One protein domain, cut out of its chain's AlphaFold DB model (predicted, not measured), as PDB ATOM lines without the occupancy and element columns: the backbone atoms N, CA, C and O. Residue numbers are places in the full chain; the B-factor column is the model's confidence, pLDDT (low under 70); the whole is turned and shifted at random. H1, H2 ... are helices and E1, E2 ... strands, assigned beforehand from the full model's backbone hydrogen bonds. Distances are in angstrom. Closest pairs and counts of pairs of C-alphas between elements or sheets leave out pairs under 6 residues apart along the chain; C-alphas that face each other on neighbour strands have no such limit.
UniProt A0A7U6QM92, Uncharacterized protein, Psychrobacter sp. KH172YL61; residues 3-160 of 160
ATOM      1  N   LEU A   3     -41.360  -9.347 -40.219       96.31
ATOM      2  CA  LEU A   3     -40.377 -10.153 -40.945       96.31
ATOM      3  C   LEU A   3     -40.715 -11.639 -40.823       96.31
ATOM      4  O   LEU A   3     -41.414 -12.060 -39.908       96.31
ATOM      5  N   TYR A   4     -40.218 -12.440 -41.757       96.44
ATOM      6  CA  TYR A   4     -40.598 -13.835 -41.913       96.44
ATOM      7  C   TYR A   4     -39.435 -14.774 -41.609       96.44
ATOM      8  O   TYR A   4     -38.333 -14.595 -42.136       96.44
ATOM      9  N   LYS A   5     -39.703 -15.808 -40.809       95.06
ATOM     10  CA  LYS A   5     -38.781 -16.914 -40.539       95.06
ATOM     11  C   LYS A   5     -39.278 -18.180 -41.223       95.06
ATOM     12  O   LYS A   5     -40.418 -18.591 -41.028       95.06
ATOM     13  N   TYR A   6     -38.392 -18.791 -41.996       94.94
ATOM     14  CA  TYR A   6     -38.593 -20.094 -42.621       94.94
ATOM     15  C   TYR A   6     -38.044 -21.170 -41.690       94.94
ATOM     16  O   TYR A   6     -36.981 -20.978 -41.087       94.94
ATOM     17  N   MET A   7     -38.777 -22.267 -41.547       93.38
ATOM     18  CA  MET A   7     -38.376 -23.404 -40.719       93.38
ATOM     19  C   MET A   7     -39.145 -24.668 -41.099       93.38
ATOM     20  O   MET A   7     -40.169 -24.609 -41.781       93.38
ATOM     21  N   SER A   8     -38.665 -25.819 -40.631       94.06
ATOM     22  CA  SER A   8     -39.419 -27.068 -40.720       94.06
ATOM     23  C   SER A   8     -40.720 -26.987 -39.921       94.06
ATOM     24  O   SER A   8     -40.847 -26.217 -38.962       94.06
ATOM     25  N   LEU A   9     -41.688 -27.832 -40.284       94.94
ATOM     26  CA  LEU A   9     -42.955 -27.926 -39.561       94.94
ATOM     27  C   LEU A   9     -42.737 -28.265 -38.077       94.94
ATOM     28  O   LEU A   9     -43.359 -27.664 -37.205       94.94
ATOM     29  N   SER A  10     -41.819 -29.188 -37.778       94.31
ATOM     30  CA  SER A  10     -41.480 -29.563 -36.401       94.31
ATOM     31  C   SER A  10     -40.845 -28.411 -35.618       94.31
ATOM     32  O   SER A  10     -41.176 -28.212 -34.448       94.31
ATOM     33  N   GLY A  11     -39.980 -27.620 -36.261       93.44
ATOM     34  CA  GLY A  11     -39.386 -26.424 -35.667       93.44
ATOM     35  C   GLY A  11     -40.436 -25.370 -35.320       93.44
ATOM     36  O   GLY A  11     -40.407 -24.813 -34.225       93.44
ATOM     37  N   ALA A  12     -41.403 -25.154 -36.210       93.81
ATOM     38  CA  ALA A  12     -42.496 -24.211 -35.994       93.81
ATOM     39  C   ALA A  12     -43.453 -24.628 -34.883       93.81
ATOM     40  O   ALA A  12     -43.804 -23.799 -34.047       93.81
ATOM     41  N   MET A  13     -43.841 -25.903 -34.842       94.88
ATOM     42  CA  MET A  13     -44.666 -26.431 -33.753       94.88
ATOM     43  C   MET A  13     -43.989 -26.191 -32.406       94.88
ATOM     44  O   MET A  13     -44.600 -25.623 -31.505       94.88
ATOM     45  N   LYS A  14     -42.693 -26.506 -32.310       95.50
ATOM     46  CA  LYS A  14     -41.914 -26.270 -31.096       95.50
ATOM     47  C   LYS A  14     -41.857 -24.787 -30.728       95.50
ATOM     48  O   LYS A  14     -42.090 -24.460 -29.575       95.50
ATOM     49  N   ALA A  15     -41.594 -23.904 -31.694       93.81
ATOM     50  CA  ALA A  15     -41.546 -22.457 -31.476       93.81
ATOM     51  C   ALA A  15     -42.868 -21.899 -30.920       93.81
ATOM     52  O   ALA A  15     -42.862 -21.086 -29.996       93.81
ATOM     53  N   ILE A  16     -44.003 -22.368 -31.448       93.56
ATOM     54  CA  ILE A  16     -45.340 -21.986 -30.973       93.56
ATOM     55  C   ILE A  16     -45.580 -22.526 -29.559       93.56
ATOM     56  O   ILE A  16     -45.987 -21.771 -28.678       93.56
ATOM     57  N   GLU A  17     -45.291 -23.808 -29.320       95.88
ATOM     58  CA  GLU A  17     -45.463 -24.456 -28.013       95.88
ATOM     59  C   GLU A  17     -44.638 -23.783 -26.913       95.88
ATOM     60  O   GLU A  17     -45.123 -23.599 -25.797       95.88
ATOM     61  N   THR A  18     -43.402 -23.386 -27.219       95.50
ATOM     62  CA  THR A  18     -42.500 -22.739 -26.259       95.50
ATOM     63  C   THR A  18     -42.608 -21.220 -26.250       95.50
ATOM     64  O   THR A  18     -41.927 -20.585 -25.447       95.50
ATOM     65  N   SER A  19     -43.437 -20.629 -27.119       91.25
ATOM     66  CA  SER A  19     -43.530 -19.174 -27.317       91.25
ATOM     67  C   SER A  19     -42.156 -18.518 -27.494       91.25
ATOM     68  O   SER A  19     -41.867 -17.465 -26.929       91.25
ATOM     69  N   SER A  20     -41.277 -19.173 -28.250       91.06
ATOM     70  CA  SER A  20     -39.902 -18.725 -28.456       91.06
ATOM     71  C   SER A  20     -39.484 -18.893 -29.906       91.06
ATOM     72  O   SER A  20     -40.081 -19.652 -30.666       91.06
ATOM     73  N   ILE A  21     -38.440 -18.168 -30.303       90.38
ATOM     74  CA  ILE A  21     -37.881 -18.249 -31.646       90.38
ATOM     75  C   ILE A  21     -36.498 -18.890 -31.622       90.38
ATOM     76  O   ILE A  21     -35.689 -18.636 -30.731       90.38
ATOM     77  N   GLY A  22     -36.242 -19.755 -32.602       88.62
ATOM     78  CA  GLY A  22     -34.952 -20.414 -32.758       88.62
ATOM     79  C   GLY A  22     -33.918 -19.494 -33.403       88.62
ATOM     80  O   GLY A  22     -34.184 -18.890 -34.444       88.62
ATOM     81  N   PHE A  23     -32.731 -19.459 -32.805       91.50
ATOM     82  CA  PHE A  23     -31.527 -18.869 -33.378       91.50
ATOM     83  C   PHE A  23     -30.609 -19.985 -33.890       91.50
ATOM     84  O   PHE A  23     -30.679 -21.120 -33.414       91.50
ATOM     85  N   THR A  24     -29.758 -19.662 -34.856       88.62
ATOM     86  CA  THR A  24     -28.847 -20.602 -35.516       88.62
ATOM     87  C   THR A  24     -27.405 -20.187 -35.238       88.62
ATOM     88  O   THR A  24     -27.078 -19.001 -35.308       88.62
ATOM     89  N   HIS A  25     -26.533 -21.138 -34.904       86.12
ATOM     90  CA  HIS A  25     -25.097 -20.867 -34.828       86.12
ATOM     91  C   HIS A  25     -24.541 -20.609 -36.230       86.12
ATOM     92  O   HIS A  25     -25.023 -21.186 -37.200       86.12
ATOM     93  N   LEU A  26     -23.503 -19.777 -36.355       82.00
ATOM     94  CA  LEU A  26     -22.936 -19.446 -37.672       82.00
ATOM     95  C   LEU A  26     -22.384 -20.681 -38.409       82.00
ATOM     96  O   LEU A  26     -22.269 -20.673 -39.632       82.00
ATOM     97  N   GLU A  27     -21.996 -21.728 -37.681       77.38
ATOM     98  CA  GLU A  27     -21.542 -22.998 -38.259       77.38
ATOM     99  C   GLU A  27     -22.667 -23.902 -38.768       77.38
ATOM    100  O   GLU A  27     -22.407 -24.738 -39.630       77.38
ATOM    101  N   ASP A  28     -23.896 -23.685 -38.296       82.62
ATOM    102  CA  ASP A  28     -25.087 -24.474 -38.633       82.62
ATOM    103  C   ASP A  28     -25.948 -23.801 -39.711       82.62
ATOM    104  O   ASP A  28     -27.124 -24.120 -39.895       82.62
ATOM    105  N   PHE A  29     -25.383 -22.816 -40.403       81.00
ATOM    106  CA  PHE A  29     -26.051 -22.130 -41.491       81.00
ATOM    107  C   PHE A  29     -26.290 -23.043 -42.696       81.00
ATOM    108  O   PHE A  29     -25.453 -23.868 -43.067       81.00
ATOM    109  N   ASN A  30     -27.461 -22.881 -43.315       75.81
ATOM    110  CA  ASN A  30     -27.915 -23.743 -44.409       75.81
ATOM    111  C   ASN A  30     -27.374 -23.300 -45.780       75.81
ATOM    112  O   ASN A  30     -27.486 -24.057 -46.750       75.81
ATOM    113  N   ASP A  31     -26.838 -22.080 -45.889       73.81
ATOM    114  CA  ASP A  31     -26.204 -21.571 -47.105       73.81
ATOM    115  C   ASP A  31     -24.667 -21.644 -46.964       73.81
ATOM    116  O   ASP A  31     -24.088 -21.023 -46.068       73.81
ATOM    117  N   PRO A  32     -23.964 -22.381 -47.848       69.38
ATOM    118  CA  PRO A  32     -22.509 -22.530 -47.781       69.38
ATOM    119  C   PRO A  32     -21.727 -21.227 -48.018       69.38
ATOM    120  O   PRO A  32     -20.516 -21.198 -47.780       69.38
ATOM    121  N   PHE A  33     -22.373 -20.167 -48.509       69.50
ATOM    122  CA  PHE A  33     -21.752 -18.868 -48.764       69.50
ATOM    123  C   PHE A  33     -21.921 -17.873 -47.606       69.50
ATOM    124  O   PHE A  33     -21.248 -16.833 -47.601       69.50
ATOM    125  N   GLU A  34     -22.752 -18.180 -46.603       72.75
ATOM    126  CA  GLU A  34     -22.914 -17.346 -45.408       72.75
ATOM    127  C   GLU A  34     -21.581 -17.220 -44.639       72.75
ATOM    128  O   GLU A  34     -20.812 -18.172 -44.486       72.75
ATOM    129  N   CYS A  35     -21.265 -15.999 -44.183       69.44
ATOM    130  CA  CYS A  35     -20.040 -15.664 -43.439       69.44
ATOM    131  C   CYS A  35     -18.705 -15.885 -44.187       69.44
ATOM    132  O   CYS A  35     -17.642 -15.958 -43.561       69.44
ATOM    133  N   THR A  36     -18.715 -15.966 -45.521       70.12
ATOM    134  CA  THR A  36     -17.495 -16.179 -46.329       70.12
ATOM    135  C   THR A  36     -16.731 -14.899 -46.683       70.12
ATOM    136  O   THR A  36     -15.596 -14.973 -47.171       70.12
ATOM    137  N   ALA A  37     -17.320 -13.724 -46.448       69.06
ATOM    138  CA  ALA A  37     -16.746 -12.441 -46.851       69.06
ATOM    139  C   ALA A  37     -15.641 -11.900 -45.931       69.06
ATOM    140  O   ALA A  37     -14.892 -11.033 -46.371       69.06
ATOM    141  N   LEU A  38     -15.443 -12.458 -44.728       70.75
ATOM    142  CA  LEU A  38     -14.336 -12.050 -43.852       70.75
ATOM    143  C   LEU A  38     -12.984 -12.155 -44.575       70.75
ATOM    144  O   LEU A  38     -12.569 -13.246 -44.964       70.75
ATOM    145  N   GLY A  39     -12.278 -11.034 -44.721       63.50
ATOM    146  CA  GLY A  39     -10.992 -10.962 -45.410       63.50
ATOM    147  C   GLY A  39     -10.041  -9.972 -44.746       63.50
ATOM    148  O   GLY A  39     -10.301  -8.774 -44.740       63.50
ATOM    149  N   PHE A  40      -8.921 -10.465 -44.212       67.44
ATOM    150  CA  PHE A  40      -7.891  -9.639 -43.569       67.44
ATOM    151  C   PHE A  40      -6.724  -9.336 -44.518       67.44
ATOM    152  O   PHE A  40      -6.305 -10.214 -45.286       67.44
ATOM    153  N   LYS A  41      -6.149  -8.126 -44.427       62.97
ATOM    154  CA  LYS A  41      -4.916  -7.764 -45.149       62.97
ATOM    155  C   LYS A  41      -3.768  -8.707 -44.775       62.97
ATOM    156  O   LYS A  41      -3.536  -9.012 -43.607       62.97
ATOM    157  N   ALA A  42      -3.002  -9.145 -45.773       56.44
ATOM    158  CA  ALA A  42      -1.752  -9.858 -45.534       56.44
ATOM    159  C   ALA A  42      -0.658  -8.847 -45.154       56.44
ATOM    160  O   ALA A  42      -0.275  -8.020 -45.979       56.44
ATOM    161  N   GLN A  43      -0.142  -8.907 -43.925       56.94
ATOM    162  CA  GLN A  43       1.051  -8.147 -43.547       56.94
ATOM    163  C   GLN A  43       2.306  -8.977 -43.819       56.94
ATOM    164  O   GLN A  43       2.406 -10.121 -43.382       56.94
ATOM    165  N   SER A  44       3.284  -8.392 -44.512       54.16
ATOM    166  CA  SER A  44       4.540  -9.052 -44.901       54.16
ATOM    167  C   SER A  44       5.446  -9.436 -43.724       54.16
ATOM    168  O   SER A  44       6.375 -10.214 -43.913       54.16
ATOM    169  N   ASN A  45       5.187  -8.901 -42.523       54.31
ATOM    170  CA  ASN A  45       6.081  -8.993 -41.363       54.31
ATOM    171  C   ASN A  45       5.476  -9.737 -40.153       54.31
ATOM    172  O   ASN A  45       6.112  -9.784 -39.104       54.31
ATOM    173  N   SER A  46       4.270 -10.305 -40.270       56.09
ATOM    174  CA  SER A  46       3.646 -11.097 -39.198       56.09
ATOM    175  C   SER A  46       3.796 -12.595 -39.470       56.09
ATOM    176  O   SER A  46       3.582 -13.051 -40.592       56.09
ATOM    177  N   PHE A  47       4.139 -13.374 -38.440       51.94
ATOM    178  CA  PHE A  47       4.212 -14.842 -38.516       51.94
ATOM    179  C   PHE A  47       2.824 -15.480 -38.735       51.94
ATOM    180  O   PHE A  47       2.709 -16.619 -39.188       51.94
ATOM    181  N   THR A  48       1.754 -14.731 -38.456       57.56
ATOM    182  CA  THR A  48       0.371 -15.175 -38.609       57.56
ATOM    183  C   THR A  48      -0.132 -14.845 -40.013       57.56
ATOM    184  O   THR A  48      -0.416 -13.695 -40.337       57.56
ATOM    185  N   THR A  49      -0.290 -15.860 -40.869       67.19
ATOM    186  CA  THR A  49      -0.957 -15.677 -42.173       67.19
ATOM    187  C   THR A  49      -2.395 -15.177 -42.000       67.19
ATOM    188  O   THR A  49      -3.100 -15.636 -41.101       67.19
ATOM    189  N   SER A  50      -2.874 -14.322 -42.911       70.06
ATOM    190  CA  SER A  50      -4.248 -13.778 -42.914       70.06
ATOM    191  C   SER A  50      -5.342 -14.849 -42.799       70.06
ATOM    192  O   SER A  50      -6.369 -14.615 -42.173       70.06
ATOM    193  N   LYS A  51      -5.094 -16.059 -43.320       74.31
ATOM    194  CA  LYS A  51      -5.983 -17.225 -43.176       74.31
ATOM    195  C   LYS A  51      -6.137 -17.713 -41.731       74.31
ATOM    196  O   LYS A  51      -7.219 -18.139 -41.349       74.31
ATOM    197  N   ILE A  52      -5.072 -17.672 -40.928       78.44
ATOM    198  CA  ILE A  52      -5.123 -18.080 -39.515       78.44
ATOM    199  C   ILE A  52      -5.957 -17.070 -38.727       78.44
ATOM    200  O   ILE A  52      -6.848 -17.478 -37.987       78.44
ATOM    201  N   ALA A  53      -5.727 -15.770 -38.946       75.94
ATOM    202  CA  ALA A  53      -6.529 -14.707 -38.341       75.94
ATOM    203  C   ALA A  53      -8.010 -14.811 -38.753       75.94
ATOM    204  O   ALA A  53      -8.893 -14.767 -37.900       75.94
ATOM    205  N   GLN A  54      -8.281 -15.061 -40.040       78.44
ATOM    206  CA  GLN A  54      -9.630 -15.298 -40.560       78.44
ATOM    207  C   GLN A  54     -10.322 -16.474 -39.866       78.44
ATOM    208  O   GLN A  54     -11.447 -16.331 -39.390       78.44
ATOM    209  N   ASN A  55      -9.647 -17.619 -39.760       80.12
ATOM    210  CA  ASN A  55     -10.200 -18.802 -39.105       80.12
ATOM    211  C   ASN A  55     -10.424 -18.579 -37.607       80.12
ATOM    212  O   ASN A  55     -11.463 -18.971 -37.082       80.12
ATOM    213  N   ALA A  56      -9.481 -17.935 -36.915       83.00
ATOM    214  CA  ALA A  56      -9.617 -17.624 -35.496       83.00
ATOM    215  C   ALA A  56     -10.814 -16.698 -35.242       83.00
ATOM    216  O   ALA A  56     -11.643 -16.993 -34.383       83.00
ATOM    217  N   CYS A  57     -10.948 -15.641 -36.043       79.94
ATOM    218  CA  CYS A  57     -12.076 -14.718 -36.009       79.94
ATOM    219  C   CYS A  57     -13.405 -15.437 -36.272       79.94
ATOM    220  O   CYS A  57     -14.327 -15.349 -35.462       79.94
ATOM    221  N   ARG A  58     -13.493 -16.220 -37.357       80.56
ATOM    222  CA  ARG A  58     -14.692 -17.008 -37.691       80.56
ATOM    223  C   ARG A  58     -15.088 -17.939 -36.546       80.56
ATOM    224  O   ARG A  58     -16.252 -17.982 -36.167       80.56
ATOM    225  N   ASN A  59     -14.120 -18.649 -35.967       83.38
ATOM    226  CA  ASN A  59     -14.365 -19.562 -34.851       83.38
ATOM    227  C   ASN A  59     -14.852 -18.826 -33.597       83.38
ATOM    228  O   ASN A  59     -15.695 -19.349 -32.872       83.38
ATOM    229  N   ARG A  60     -14.342 -17.619 -33.327       85.62
ATOM    230  CA  ARG A  60     -14.807 -16.793 -32.207       85.62
ATOM    231  C   ARG A  60     -16.238 -16.320 -32.416       85.62
ATOM    232  O   ARG A  60     -17.051 -16.521 -31.519       85.62
ATOM    233  N   PHE A  61     -16.570 -15.798 -33.596       84.62
ATOM    234  CA  PHE A  61     -17.945 -15.402 -33.907       84.62
ATOM    235  C   PHE A  61     -18.916 -16.586 -33.840       84.62
ATOM    236  O   PHE A  61     -19.964 -16.455 -33.216       84.62
ATOM    237  N   SER A  62     -18.539 -17.750 -34.386       84.06
ATOM    238  CA  SER A  62     -19.368 -18.970 -34.347       84.06
ATOM    239  C   SER A  62     -19.720 -19.408 -32.924       84.06
ATOM    240  O   SER A  62     -20.842 -19.820 -32.645       84.06
ATOM    241  N   ARG A  63     -18.759 -19.287 -32.001       84.19
ATOM    242  CA  ARG A  63     -18.935 -19.700 -30.602       84.19
ATOM    243  C   ARG A  63     -19.572 -18.628 -29.723       84.19
ATOM    244  O   ARG A  63     -20.164 -18.974 -28.707       84.19
ATOM    245  N   GLY A  64     -19.378 -17.357 -30.061       85.31
ATOM    246  CA  GLY A  64     -19.816 -16.220 -29.252       85.31
ATOM    247  C   GLY A  64     -21.222 -15.730 -29.577       85.31
ATOM    248  O   GLY A  64     -21.866 -15.143 -28.712       85.31
ATOM    249  N   TYR A  65     -21.705 -15.968 -30.799       86.94
ATOM    250  CA  TYR A  65     -22.965 -15.412 -31.274       86.94
ATOM    251  C   TYR A  65     -23.837 -16.456 -31.968       86.94
ATOM    252  O   TYR A  65     -23.370 -17.452 -32.518       86.94
ATOM    253  N   VAL A  66     -25.134 -16.170 -31.963       89.88
ATOM    254  CA  VAL A  66     -26.161 -16.884 -32.718       89.88
ATOM    255  C   VAL A  66     -26.948 -15.876 -33.542       89.88
ATOM    256  O   VAL A  66     -27.056 -14.706 -33.175       89.88
ATOM    257  N   VAL A  67     -27.491 -16.318 -34.669       89.81
ATOM    258  CA  VAL A  67     -28.137 -15.453 -35.654       89.81
ATOM    259  C   VAL A  67     -29.580 -15.871 -35.862       89.81
ATOM    260  O   VAL A  67     -29.913 -17.052 -35.962       89.81
ATOM    261  N   LEU A  68     -30.448 -14.872 -35.972       92.56
ATOM    262  CA  LEU A  68     -31.831 -15.044 -36.378       92.56
ATOM    263  C   LEU A  68     -31.996 -14.608 -37.840       92.56
ATOM    264  O   LEU A  68     -32.159 -13.426 -38.128       92.56
ATOM    265  N   SER A  69     -31.967 -15.561 -38.776       91.06
ATOM    266  CA  SER A  69     -32.155 -15.258 -40.205       91.06
ATOM    267  C   SER A  69     -33.623 -14.963 -40.513       91.06
ATOM    268  O   SER A  69     -34.464 -15.857 -40.384       91.06
ATOM    269  N   LEU A  70     -33.924 -13.736 -40.939       93.56
ATOM    270  CA  LEU A  70     -35.267 -13.261 -41.285       93.56
ATOM    271  C   LEU A  70     -35.287 -12.680 -42.699       93.56
ATOM    272  O   LEU A  70     -34.275 -12.209 -43.208       93.56
ATOM    273  N   THR A  71     -36.458 -12.662 -43.330       93.31
ATOM    274  CA  THR A  71     -36.640 -12.050 -44.652       93.31
ATOM    275  C   THR A  71     -37.921 -11.235 -44.729       93.31
ATOM    276  O   THR A  71     -38.879 -11.476 -44.001       93.31
ATOM    277  N   ARG A  72     -37.965 -10.268 -45.648       94.19
ATOM    278  CA  ARG A  72     -39.181  -9.506 -45.976       94.19
ATOM    279  C   ARG A  72     -40.119 -10.271 -46.918       94.19
ATOM    280  O   ARG A  72     -41.245  -9.838 -47.137       94.19
ATOM    281  N   GLN A  73     -39.665 -11.384 -47.498       94.19
ATOM    282  CA  GLN A  73     -40.400 -12.131 -48.519       94.19
ATOM    283  C   GLN A  73     -40.823 -13.519 -48.008       94.19
ATOM    284  O   GLN A  73     -39.964 -14.388 -47.865       94.19
ATOM    285  N   PRO A  74     -42.126 -13.787 -47.801       95.06
ATOM    286  CA  PRO A  74     -42.610 -15.085 -47.316       95.06
ATOM    287  C   PRO A  74     -42.696 -16.171 -48.405       95.06
ATOM    288  O   PRO A  74     -42.916 -17.338 -48.099       95.06
ATOM    289  N   LEU A  75     -42.528 -15.802 -49.679       93.88
ATOM    290  CA  LEU A  75     -42.653 -16.703 -50.834       93.88
ATOM    291  C   LEU A  75     -41.373 -16.755 -51.686       93.88
ATOM    292  O   LEU A  75     -41.439 -16.976 -52.891       93.88
ATOM    293  N   ASN A  76     -40.205 -16.512 -51.087       91.75
ATOM    294  CA  ASN A  76     -38.928 -16.540 -51.794       91.75
ATOM    295  C   ASN A  76     -38.505 -18.002 -52.064       91.75
ATOM    296  O   ASN A  76     -38.257 -18.738 -51.106       91.75
ATOM    297  N   PRO A  77     -38.399 -18.446 -53.334       91.31
ATOM    298  CA  PRO A  77     -38.111 -19.847 -53.650       91.31
ATOM    299  C   PRO A  77     -36.755 -20.337 -53.135       91.31
ATOM    300  O   PRO A  77     -36.646 -21.488 -52.723       91.31
ATOM    301  N   LEU A  78     -35.736 -19.471 -53.125       88.31
ATOM    302  CA  LEU A  78     -34.404 -19.811 -52.621       88.31
ATOM    303  C   LEU A  78     -34.444 -20.036 -51.104       88.31
ATOM    304  O   LEU A  78     -33.943 -21.041 -50.611       88.31
ATOM    305  N   MET A  79     -35.132 -19.160 -50.366       89.81
ATOM    306  CA  MET A  79     -35.331 -19.340 -48.922       89.81
ATOM    307  C   MET A  79     -36.135 -20.607 -48.612       89.81
ATOM    308  O   MET A  79     -35.826 -21.307 -47.652       89.81
ATOM    309  N   TRP A  80     -37.128 -20.950 -49.435       92.25
ATOM    310  CA  TRP A  80     -37.849 -22.219 -49.312       92.25
ATOM    311  C   TRP A  80     -36.941 -23.441 -49.510       92.25
ATOM    312  O   TRP A  80     -37.108 -24.426 -48.791       92.25
ATOM    313  N   ALA A  81     -35.973 -23.369 -50.426       89.88
ATOM    314  CA  ALA A  81     -35.007 -24.443 -50.651       89.88
ATOM    315  C   ALA A  81     -34.073 -24.638 -49.445       89.88
ATOM    316  O   ALA A  81     -33.930 -25.755 -48.957       89.88
ATOM    317  N   HIS A  82     -33.476 -23.551 -48.940       85.62
ATOM    318  CA  HIS A  82     -32.451 -23.615 -47.887       85.62
ATOM    319  C   HIS A  82     -33.015 -23.664 -46.464       85.62
ATOM    320  O   HIS A  82     -32.466 -24.337 -45.598       85.62
ATOM    321  N   TYR A  83     -34.101 -22.946 -46.189       87.81
ATOM    322  CA  TYR A  83     -34.631 -22.754 -44.835       87.81
ATOM    323  C   TYR A  83     -36.055 -23.285 -44.653       87.81
ATOM    324  O   TYR A  83     -36.491 -23.502 -43.525       87.81
ATOM    325  N   GLY A  84     -36.785 -23.516 -45.743       87.94
ATOM    326  CA  GLY A  84     -38.147 -24.046 -45.734       87.94
ATOM    327  C   GLY A  84     -38.212 -25.567 -45.836       87.94
ATOM    328  O   GLY A  84     -39.119 -26.063 -46.496       87.94
ATOM    329  N   ASP A  85     -37.259 -26.289 -45.238       90.25
ATOM    330  CA  ASP A  85     -37.227 -27.761 -45.208       90.25
ATOM    331  C   ASP A  85     -37.405 -28.382 -46.607       90.25
ATOM    332  O   ASP A  85     -38.342 -29.132 -46.871       90.25
ATOM    333  N   SER A  86     -36.550 -27.971 -47.552       90.62
ATOM    334  CA  SER A  86     -36.622 -28.390 -48.962       90.62
ATOM    335  C   SER A  86     -37.998 -28.145 -49.606       90.62
ATOM    336  O   SER A  86     -38.543 -29.017 -50.283       90.62
ATOM    337  N   HIS A  87     -38.548 -26.939 -49.426       91.75
ATOM    338  CA  HIS A  87     -39.855 -26.487 -49.933       91.75
ATOM    339  C   HIS A  87     -41.108 -27.078 -49.253       91.75
ATOM    340  O   HIS A  87     -42.201 -26.951 -49.805       91.75
ATOM    341  N   GLN A  88     -40.990 -27.709 -48.081       93.88
ATOM    342  CA  GLN A  88     -42.119 -28.376 -47.403       93.88
ATOM    343  C   GLN A  88     -42.415 -27.864 -45.989       93.88
ATOM    344  O   GLN A  88     -43.372 -28.309 -45.354       93.88
ATOM    345  N   GLY A  89     -41.597 -26.942 -45.492       94.69
ATOM    346  CA  GLY A  89     -41.731 -26.356 -44.169       94.69
ATOM    347  C   GLY A  89     -42.847 -25.318 -44.072       94.69
ATOM    348  O   GLY A  89     -43.856 -25.344 -44.778       94.69
ATOM    349  N   VAL A  90     -42.649 -24.363 -43.173       95.38
ATOM    350  CA  VAL A  90     -43.594 -23.281 -42.918       95.38
ATOM    351  C   VAL A  90     -42.875 -21.947 -42.784       95.38
ATOM    352  O   VAL A  90     -41.662 -21.875 -42.574       95.38
ATOM    353  N   VAL A  91     -43.661 -20.878 -42.879       95.81
ATOM    354  CA  VAL A  91     -43.194 -19.508 -42.699       95.81
ATOM    355  C   VAL A  91     -44.016 -18.845 -41.604       95.81
ATOM    356  O   VAL A  91     -45.242 -18.798 -41.686       95.81
ATOM    357  N   ILE A  92     -43.334 -18.315 -40.589       95.06
ATOM    358  CA  ILE A  92     -43.946 -17.559 -39.491       95.06
ATOM    359  C   ILE A  92     -43.599 -16.081 -39.661       95.06
ATOM    360  O   ILE A  92     -42.439 -15.733 -39.878       95.06
ATOM    361  N   GLY A  93     -44.610 -15.217 -39.568       95.88
ATOM    362  CA  GLY A  93     -44.429 -13.770 -39.483       95.88
ATOM    363  C   GLY A  93     -44.202 -13.338 -38.037       95.88
ATOM    364  O   GLY A  93     -44.953 -13.736 -37.151       95.88
ATOM    365  N   ILE A  94     -43.177 -12.526 -37.810       95.31
ATOM    366  CA  ILE A  94     -42.769 -12.010 -36.503       95.31
ATOM    367  C   ILE A  94     -42.851 -10.495 -36.553       95.31
ATOM    368  O   ILE A  94     -42.252  -9.880 -37.441       95.31
ATOM    369  N   ASP A  95     -43.557  -9.892 -35.596       95.75
ATOM    370  CA  ASP A  95     -43.441  -8.453 -35.392       95.75
ATOM    371  C   ASP A  95     -42.141  -8.149 -34.655       95.75
ATOM    372  O   ASP A  95     -41.979  -8.455 -33.477       95.75
ATOM    373  N   VAL A  96     -41.192  -7.578 -35.386       94.94
ATOM    374  CA  VAL A  96     -39.835  -7.322 -34.891       94.94
ATOM    375  C   VAL A  96     -39.777  -6.203 -33.858       94.94
ATOM    376  O   VAL A  96     -38.803  -6.119 -33.113       94.94
ATOM    377  N   GLU A  97     -40.804  -5.350 -33.809       93.75
ATOM    378  CA  GLU A  97     -40.906  -4.313 -32.783       93.75
ATOM    379  C   GLU A  97     -41.377  -4.915 -31.465       93.75
ATOM    380  O   GLU A  97     -40.724  -4.727 -30.442       93.75
ATOM    381  N   GLU A  98     -42.443  -5.717 -31.513       93.75
ATOM    382  CA  GLU A  98     -42.971  -6.425 -30.342       93.75
ATOM    383  C   GLU A  98     -41.957  -7.439 -29.791       93.75
ATOM    384  O   GLU A  98     -41.807  -7.598 -28.584       93.75
ATOM    385  N   ALA A  99     -41.196  -8.089 -30.677       92.38
ATOM    386  CA  ALA A  99     -40.112  -8.995 -30.305       92.38
ATOM    387  C   ALA A  99     -38.826  -8.274 -29.844       92.38
ATOM    388  O   ALA A  99     -37.829  -8.942 -29.574       92.38
ATOM    389  N   ASN A 100     -38.825  -6.935 -29.769       93.19
ATOM    390  CA  ASN A 100     -37.700  -6.112 -29.312       93.19
ATOM    391  C   ASN A 100     -36.380  -6.352 -30.084       93.19
ATOM    392  O   ASN A 100     -35.275  -6.216 -29.554       93.19
ATOM    393  N   LEU A 101     -36.466  -6.688 -31.376       93.06
ATOM    394  CA  LEU A 101     -35.289  -6.969 -32.215       93.06
ATOM    395  C   LEU A 101     -34.558  -5.695 -32.675       93.06
ATOM    396  O   LEU A 101     -33.549  -5.772 -33.378       93.06
ATOM    397  N   HIS A 102     -35.088  -4.519 -32.330       91.38
ATOM    398  CA  HIS A 102     -34.471  -3.219 -32.591       91.38
ATOM    399  C   HIS A 102     -33.486  -2.780 -31.502       91.38
ATOM    400  O   HIS A 102     -32.719  -1.840 -31.712       91.38
ATOM    401  N   SER A 103     -33.542  -3.406 -30.325       90.06
ATOM    402  CA  SER A 103     -32.804  -2.959 -29.150       90.06
ATOM    403  C   SER A 103     -31.309  -3.245 -29.273       90.06
ATOM    404  O   SER A 103     -30.901  -4.392 -29.453       90.06
ATOM    405  N   LEU A 104     -30.492  -2.200 -29.116       85.31
ATOM    406  CA  LEU A 104     -29.029  -2.286 -29.075       85.31
ATOM    407  C   LEU A 104     -28.492  -2.852 -27.753       85.31
ATOM    408  O   LEU A 104     -27.333  -3.250 -27.695       85.31
ATOM    409  N   SER A 105     -29.301  -2.877 -26.688       84.75
ATOM    410  CA  SER A 105     -28.891  -3.505 -25.425       84.75
ATOM    411  C   SER A 105     -29.021  -5.023 -25.468       84.75
ATOM    412  O   SER A 105     -28.286  -5.711 -24.766       84.75
ATOM    413  N   ASP A 106     -29.941  -5.528 -26.291       85.19
ATOM    414  CA  ASP A 106     -30.302  -6.948 -26.325       85.19
ATOM    415  C   ASP A 106     -29.761  -7.661 -27.568       85.19
ATOM    416  O   ASP A 106     -29.573  -8.876 -27.559       85.19
ATOM    417  N   ASN A 107     -29.478  -6.912 -28.639       88.31
ATOM    418  CA  ASN A 107     -29.006  -7.453 -29.906       88.31
ATOM    419  C   ASN A 107     -27.654  -6.840 -30.264       88.31
ATOM    420  O   ASN A 107     -27.543  -5.630 -30.460       88.31
ATOM    421  N   PHE A 108     -26.646  -7.695 -30.446       88.12
ATOM    422  CA  PHE A 108     -25.333  -7.259 -30.925       88.12
ATOM    423  C   PHE A 108     -25.414  -6.609 -32.314       88.12
ATOM    424  O   PHE A 108     -24.707  -5.648 -32.596       88.12
ATOM    425  N   ILE A 109     -26.305  -7.100 -33.182       88.31
ATOM    426  CA  ILE A 109     -26.713  -6.397 -34.401       88.31
ATOM    427  C   ILE A 109     -28.242  -6.427 -34.465       88.31
ATOM    428  O   ILE A 109     -28.811  -7.505 -34.649       88.31
ATOM    429  N   PRO A 110     -28.922  -5.278 -34.308       91.56
ATOM    430  CA  PRO A 110     -30.374  -5.219 -34.389       91.56
ATOM    431  C   PRO A 110     -30.836  -5.399 -35.838       91.56
ATOM    432  O   PRO A 110     -30.079  -5.167 -36.791       91.56
ATOM    433  N   TYR A 111     -32.103  -5.775 -36.022       91.50
ATOM    434  CA  TYR A 111     -32.619  -6.167 -37.338       91.50
ATOM    435  C   TYR A 111     -32.457  -5.069 -38.407       91.50
ATOM    436  O   TYR A 111     -32.321  -5.378 -39.589       91.50
ATOM    437  N   GLN A 112     -32.461  -3.786 -38.020       90.50
ATOM    438  CA  GLN A 112     -32.308  -2.658 -38.945       90.50
ATOM    439  C   GLN A 112     -30.923  -2.595 -39.591       90.50
ATOM    440  O   GLN A 112     -30.765  -1.949 -40.625       90.50
ATOM    441  N   LEU A 113     -29.917  -3.211 -38.968       88.81
ATOM    442  CA  LEU A 113     -28.509  -3.098 -39.353       88.81
ATOM    443  C   LEU A 113     -27.917  -4.420 -39.859       88.81
ATOM    444  O   LEU A 113     -26.778  -4.422 -40.320       88.81
ATOM    445  N   GLY A 114     -28.681  -5.514 -39.788       87.00
ATOM    446  CA  GLY A 114     -28.290  -6.860 -40.218       87.00
ATOM    447  C   GLY A 114     -28.783  -7.241 -41.615       87.00
ATOM    448  O   GLY A 114     -29.119  -8.399 -41.847       87.00
ATOM    449  N   GLU A 115     -28.903  -6.282 -42.537       87.69
ATOM    450  CA  GLU A 115     -29.296  -6.592 -43.914       87.69
ATOM    451  C   GLU A 115     -28.178  -7.346 -44.643       87.69
ATOM    452  O   GLU A 115     -27.035  -6.894 -44.697       87.69
ATOM    453  N   VAL A 116     -28.532  -8.498 -45.216       83.12
ATOM    454  CA  VAL A 116     -27.611  -9.331 -45.991       83.12
ATOM    455  C   VAL A 116     -27.499  -8.791 -47.410       83.12
ATOM    456  O   VAL A 116     -28.505  -8.625 -48.107       83.12
ATOM    457  N   ILE A 117     -26.266  -8.541 -47.852       80.56
ATOM    458  CA  ILE A 117     -25.968  -7.977 -49.168       80.56
ATOM    459  C   ILE A 117     -25.282  -9.041 -50.022       80.56
ATOM    460  O   ILE A 117     -24.158  -9.464 -49.754       80.56
ATOM    461  N   TYR A 118     -25.955  -9.444 -51.099       75.19
ATOM    462  CA  TYR A 118     -25.394 -10.350 -52.095       75.19
ATOM    463  C   TYR A 118     -24.572  -9.557 -53.109       75.19
ATOM    464  O   TYR A 118     -25.092  -8.665 -53.785       75.19
ATOM    465  N   THR A 119     -23.290  -9.886 -53.238       73.75
ATOM    466  CA  THR A 119     -22.374  -9.212 -54.166       73.75
ATOM    467  C   THR A 119     -21.665 -10.225 -55.061       73.75
ATOM    468  O   THR A 119     -21.313 -11.318 -54.632       73.75
ATOM    469  N   LYS A 120     -21.452  -9.856 -56.332       69.94
ATOM    470  CA  LYS A 120     -20.697 -10.676 -57.305       69.94
ATOM    471  C   LYS A 120     -19.184 -10.513 -57.180       69.94
ATOM    472  O   LYS A 120     -18.413 -11.239 -57.800       69.94
ATOM    473  N   THR A 121     -18.748  -9.479 -56.471       65.50
ATOM    474  CA  THR A 121     -17.344  -9.103 -56.366       65.50
ATOM    475  C   THR A 121     -16.979  -9.146 -54.904       65.50
ATOM    476  O   THR A 121     -17.525  -8.382 -54.117       65.50
ATOM    477  N   LYS A 122     -16.048 -10.040 -54.563       61.62
ATOM    478  CA  LYS A 122     -15.523 -10.134 -53.207       61.62
ATOM    479  C   LYS A 122     -15.005  -8.766 -52.783       61.62
ATOM    480  O   LYS A 122     -14.157  -8.207 -53.482       61.62
ATOM    481  N   LEU A 123     -15.520  -8.246 -51.667       59.22
ATOM    482  CA  LEU A 123     -15.004  -7.016 -51.080       59.22
ATOM    483  C   LEU A 123     -13.489  -7.194 -50.911       59.22
ATOM    484  O   LEU A 123     -13.032  -8.194 -50.346       59.22
ATOM    485  N   HIS A 124     -12.700  -6.306 -51.517       53.69
ATOM    486  CA  HIS A 124     -11.250  -6.412 -51.436       53.69
ATOM    487  C   HIS A 124     -10.834  -6.325 -49.961       53.69
ATOM    488  O   HIS A 124     -11.325  -5.474 -49.228       53.69
ATOM    489  N   ASN A 125      -9.988  -7.278 -49.549       57.00
ATOM    490  CA  ASN A 125      -9.549  -7.561 -48.178       57.00
ATOM    491  C   ASN A 125      -8.855  -6.356 -47.514       57.00
ATOM    492  O   ASN A 125      -7.632  -6.369 -47.367       57.00
ATOM    493  N   ASP A 126      -9.609  -5.332 -47.124       59.00
ATOM    494  CA  ASP A 126      -9.055  -4.090 -46.588       59.00
ATOM    495  C   ASP A 126      -9.213  -3.935 -45.071       59.00
ATOM    496  O   ASP A 126      -8.833  -2.900 -44.517       59.00
ATOM    497  N   LEU A 127      -9.687  -4.975 -44.381       66.50
ATOM    498  CA  LEU A 127      -9.718  -4.971 -42.924       66.50
ATOM    499  C   LEU A 127      -8.296  -5.065 -42.377       66.50
ATOM    500  O   LEU A 127      -7.521  -5.971 -42.725       66.50
ATOM    501  N   ASP A 128      -7.974  -4.120 -41.503       67.31
ATOM    502  CA  ASP A 128      -6.771  -4.195 -40.695       67.31
ATOM    503  C   ASP A 128      -6.861  -5.418 -39.768       67.31
ATOM    504  O   ASP A 128      -7.946  -5.896 -39.424       67.31
ATOM    505  N   LEU A 129      -5.706  -5.991 -39.425       67.31
ATOM    506  CA  LEU A 129      -5.663  -7.125 -38.508       67.31
ATOM    507  C   LEU A 129      -6.205  -6.679 -37.147       67.31
ATOM    508  O   LEU A 129      -5.711  -5.702 -36.589       67.31
ATOM    509  N   ILE A 130      -7.181  -7.420 -36.623       73.00
ATOM    510  CA  ILE A 130      -7.637  -7.254 -35.242       73.00
ATOM    511  C   ILE A 130      -6.514  -7.611 -34.268       73.00
ATOM    512  O   ILE A 130      -5.730  -8.535 -34.523       73.00
ATOM    513  N   SER A 131      -6.432  -6.883 -33.158       76.88
ATOM    514  CA  SER A 131      -5.504  -7.213 -32.076       76.88
ATOM    515  C   SER A 131      -5.903  -8.527 -31.388       76.88
ATOM    516  O   SER A 131      -7.032  -9.007 -31.521       76.88
ATOM    517  N   GLU A 132      -4.975  -9.138 -30.644       78.25
ATOM    518  CA  GLU A 132      -5.297 -10.326 -29.839       78.25
ATOM    519  C   GLU A 132      -6.375 -10.018 -28.789       78.25
ATOM    520  O   GLU A 132      -7.268 -10.837 -28.589       78.25
ATOM    521  N   ASP A 133      -6.343  -8.823 -28.192       79.88
ATOM    522  CA  ASP A 133      -7.350  -8.373 -27.228       79.88
ATOM    523  C   ASP A 133      -8.734  -8.251 -27.891       79.88
ATOM    524  O   ASP A 133      -9.704  -8.840 -27.413       79.88
ATOM    525  N   GLU A 134      -8.819  -7.608 -29.065       79.31
ATOM    526  CA  GLU A 134     -10.070  -7.490 -29.833       79.31
ATOM    527  C   GLU A 134     -10.628  -8.865 -30.234       79.31
ATOM    528  O   GLU A 134     -11.836  -9.089 -30.178       79.31
ATOM    529  N   LEU A 135      -9.764  -9.814 -30.617       79.56
ATOM    530  CA  LEU A 135     -10.159 -11.188 -30.942       79.56
ATOM    531  C   LEU A 135     -10.720 -11.937 -29.722       79.56
ATOM    532  O   LEU A 135     -11.619 -12.772 -29.866       79.56
ATOM    533  N   MET A 136     -10.161 -11.688 -28.537       81.69
ATOM    534  CA  MET A 136     -10.593 -12.314 -27.287       81.69
ATOM    535  C   MET A 136     -11.909 -11.729 -26.767       81.69
ATOM    536  O   MET A 136     -12.664 -12.463 -26.125       81.69
ATOM    537  N   ASP A 137     -12.212 -10.476 -27.103       82.56
ATOM    538  CA  ASP A 137     -13.446  -9.777 -26.730       82.56
ATOM    539  C   ASP A 137     -14.679 -10.212 -27.543       82.56
ATOM    540  O   ASP A 137     -15.815 -10.033 -27.091       82.56
ATOM    541  N   ILE A 138     -14.489 -10.834 -28.716       83.19
ATOM    542  CA  ILE A 138     -15.583 -11.384 -29.538       83.19
ATOM    543  C   ILE A 138     -16.385 -12.405 -28.715       83.19
ATOM    544  O   ILE A 138     -15.867 -13.448 -28.306       83.19
ATOM    545  N   GLY A 139     -17.674 -12.120 -28.516       77.75
ATOM    546  CA  GLY A 139     -18.595 -12.948 -27.734       77.75
ATOM    547  C   GLY A 139     -18.598 -12.668 -26.228       77.75
ATOM    548  O   GLY A 139     -19.347 -13.324 -25.510       77.75
ATOM    549  N   GLN A 140     -17.788 -11.722 -25.736       76.00
ATOM    550  CA  GLN A 140     -17.773 -11.330 -24.318       76.00
ATOM    551  C   GLN A 140     -18.559 -10.046 -24.036       76.00
ATOM    552  O   GLN A 140     -19.128  -9.911 -22.956       76.00
ATOM    553  N   ASN A 141     -18.626  -9.124 -25.001       64.75
ATOM    554  CA  ASN A 141     -19.332  -7.852 -24.866       64.75
ATOM    555  C   ASN A 141     -20.446  -7.710 -25.914       64.75
ATOM    556  O   ASN A 141     -20.276  -8.063 -27.082       64.75
ATOM    557  N   ILE A 142     -21.585  -7.157 -25.485       58.34
ATOM    558  CA  ILE A 142     -22.732  -6.805 -26.349       58.34
ATOM    559  C   ILE A 142     -22.604  -5.355 -26.856       58.34
ATOM    560  O   ILE A 142     -23.338  -4.942 -27.747       58.34
ATOM    561  N   LEU A 143     -21.666  -4.573 -26.300       60.34
ATOM    562  CA  LEU A 143     -21.544  -3.148 -26.595       60.34
ATOM    563  C   LEU A 143     -21.326  -2.899 -28.093       60.34
ATOM    564  O   LEU A 143     -20.384  -3.392 -28.711       60.34
ATOM    565  N   PHE A 144     -22.241  -2.107 -28.641       61.56
ATOM    566  CA  PHE A 144     -22.383  -1.789 -30.053       61.56
ATOM    567  C   PHE A 144     -21.380  -0.720 -30.515       61.56
ATOM    568  O   PHE A 144     -21.766   0.312 -31.057       61.56
ATOM    569  N   GLU A 145     -20.084  -0.896 -30.259       63.97
ATOM    570  CA  GLU A 145     -19.083   0.115 -30.620       63.97
ATOM    571  C   GLU A 145     -17.770  -0.508 -31.114       63.97
ATOM    572  O   GLU A 145     -17.328  -1.557 -30.650       63.97
ATOM    573  N   GLY A 146     -17.126   0.166 -32.072       69.25
ATOM    574  CA  GLY A 146     -15.748  -0.119 -32.481       69.25
ATOM    575  C   GLY A 146     -15.565  -1.076 -33.665       69.25
ATOM    576  O   GLY A 146     -16.468  -1.324 -34.468       69.25
ATOM    577  N   ASN A 147     -14.339  -1.588 -33.800       72.81
ATOM    578  CA  ASN A 147     -13.889  -2.388 -34.946       72.81
ATOM    579  C   ASN A 147     -14.629  -3.727 -35.084       72.81
ATOM    580  O   ASN A 147     -14.892  -4.167 -36.203       72.81
ATOM    581  N   ILE A 148     -15.011  -4.349 -33.963       77.00
ATOM    582  CA  ILE A 148     -15.708  -5.644 -33.934       77.00
ATOM    583  C   ILE A 148     -17.080  -5.542 -34.614       77.00
ATOM    584  O   ILE A 148     -17.484  -6.459 -35.326       77.00
ATOM    585  N   PHE A 149     -17.771  -4.406 -34.488       77.62
ATOM    586  CA  PHE A 149     -19.037  -4.183 -35.186       77.62
ATOM    587  C   PHE A 149     -18.862  -4.116 -36.710       77.62
ATOM    588  O   PHE A 149     -19.601  -4.768 -37.450       77.62
ATOM    589  N   ASN A 150     -17.866  -3.366 -37.193       77.62
ATOM    590  CA  ASN A 150     -17.571  -3.294 -38.628       77.62
ATOM    591  C   ASN A 150     -17.188  -4.672 -39.177       77.62
ATOM    592  O   ASN A 150     -17.664  -5.075 -40.234       77.62
ATOM    593  N   LEU A 151     -16.403  -5.429 -38.412       77.06
ATOM    594  CA  LEU A 151     -16.037  -6.802 -38.736       77.06
ATOM    595  C   LEU A 151     -17.252  -7.739 -38.784       77.06
ATOM    596  O   LEU A 151     -17.345  -8.592 -39.661       77.06
ATOM    597  N   ALA A 152     -18.200  -7.574 -37.866       78.69
ATOM    598  CA  ALA A 152     -19.414  -8.373 -37.844       78.69
ATOM    599  C   ALA A 152     -20.357  -8.035 -39.008       78.69
ATOM    600  O   ALA A 152     -20.995  -8.934 -39.547       78.69
ATOM    601  N   LYS A 153     -20.402  -6.779 -39.465       78.38
ATOM    602  CA  LYS A 153     -21.135  -6.403 -40.687       78.38
ATOM    603  C   LYS A 153     -20.612  -7.110 -41.932       78.38
ATOM    604  O   LYS A 153     -21.404  -7.481 -42.793       78.38
ATOM    605  N   GLU A 154     -19.306  -7.344 -42.006       77.25
ATOM    606  CA  GLU A 154     -18.694  -8.080 -43.116       77.25
ATOM    607  C   GLU A 154     -19.211  -9.525 -43.210       77.25
ATOM    608  O   GLU A 154     -19.281 -10.085 -44.301       77.25
ATOM    609  N   LEU A 155     -19.672 -10.128 -42.104       74.94
ATOM    610  CA  LEU A 155     -20.278 -11.469 -42.117       74.94
ATOM    611  C   LEU A 155     -21.586 -11.541 -42.918       74.94
ATOM    612  O   LEU A 155     -21.959 -12.637 -43.340       74.94
ATOM    613  N   PHE A 156     -22.264 -10.410 -43.126       75.75
ATOM    614  CA  PHE A 156     -23.526 -10.332 -43.868       75.75
ATOM    615  C   PHE A 156     -23.349 -10.015 -45.352       75.75
ATOM    616  O   PHE A 156     -24.339  -9.897 -46.076       75.75
ATOM    617  N   TYR A 157     -22.113  -9.913 -45.837       74.00
ATOM    618  CA  TYR A 157     -21.860  -9.928 -47.269       74.00
ATOM    619  C   TYR A 157     -21.730 -11.372 -47.742       74.00
ATOM    620  O   TYR A 157     -20.890 -12.138 -47.264       74.00
ATOM    621  N   ILE A 158     -22.566 -11.745 -48.707       70.75
ATOM    622  CA  ILE A 158     -22.518 -13.060 -49.343       70.75
ATOM    623  C   ILE A 158     -21.942 -12.883 -50.743       70.75
ATOM    624  O   ILE A 158     -22.460 -12.110 -51.554       70.75
ATOM    625  N   ASN A 159     -20.844 -13.589 -51.008       63.88
ATOM    626  CA  ASN A 159     -20.197 -13.599 -52.315       63.88
ATOM    627  C   ASN A 159     -20.797 -14.719 -53.155       63.88
ATOM    628  O   ASN A 159     -20.679 -15.884 -52.773       63.88
ATOM    629  N   HIS A 160     -21.412 -14.359 -54.279       58.62
ATOM    630  CA  HIS A 160     -22.136 -15.291 -55.140       58.62
ATOM    631  C   HIS A 160     -21.677 -15.247 -56.598       58.62
ATOM    632  O   HIS A 160     -21.314 -14.148 -57.083       58.62
TER     633      HIS A 160
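This is residues 3 to 160 of the 160 residues of an uncharacterized protein of Psychrobacter sp. KH172YL61 (UniProt A0A7U6QM92). Rich in loops, the model has two lobes joined by long links: the antiparallel sheet E1 E2 with H1 and H3, and H2, H4 and H5 with the short parallel pair E3 E4. Of 158 printed residues, 62 are in five named helices and four strands, ordered E1 H1 H2 H3 E2 E3 H4 H5 E4, class mixed. It is compact, with a radius of gyration of the C-alphas of 17.0 A, and elongated, 54 by 33 by 22 A.

Between E1, residues 3 to 7, and E2, residues 90 to 95, N 5 and O 92 are within hydrogen-bond range, 2.9 A. The closest C-alphas of H1, residues 9 to 18, and E2 are Leu 9 and Val 90, 5.8 A apart; those of H3, residues 77 to 82, and E1 are Trp 80 and Tyr 6, 7.1 A. H2, residues 50 to 64, touches H4, residues 132 to 137, with residues 56 to 60 alone, the same way at a shallow tilt of 19 degrees; the closest C-alphas, Cys 57 and Leu 135, are 6.5 A apart. H5, residues 147 to 154, is near H2. E3, residues 117 to 119, and E4, residues 157 to 159, have N 158 and O 117 within range, 3.0 A; E3, H4, H5 and E4 form a strand-helix-strand unit, parallel strands with helices between, its crossover right-handed. Every O i to N i+4 pair in the five helices is within range.

E1 begins at C-alpha 3 (-40.377, -10.153, -40.945); E4 ends at C-alpha 159 (-20.197, -13.599, -52.315). H2 is 20.9 A long, E2 16.6 A.

The printed part has no cut. The links H1 to H2, H2 to H3, E2 to E3 and E3 to H4 are long. pLDDT is under 70 in 33 residues, among them 39 to 49 and 120 to 129.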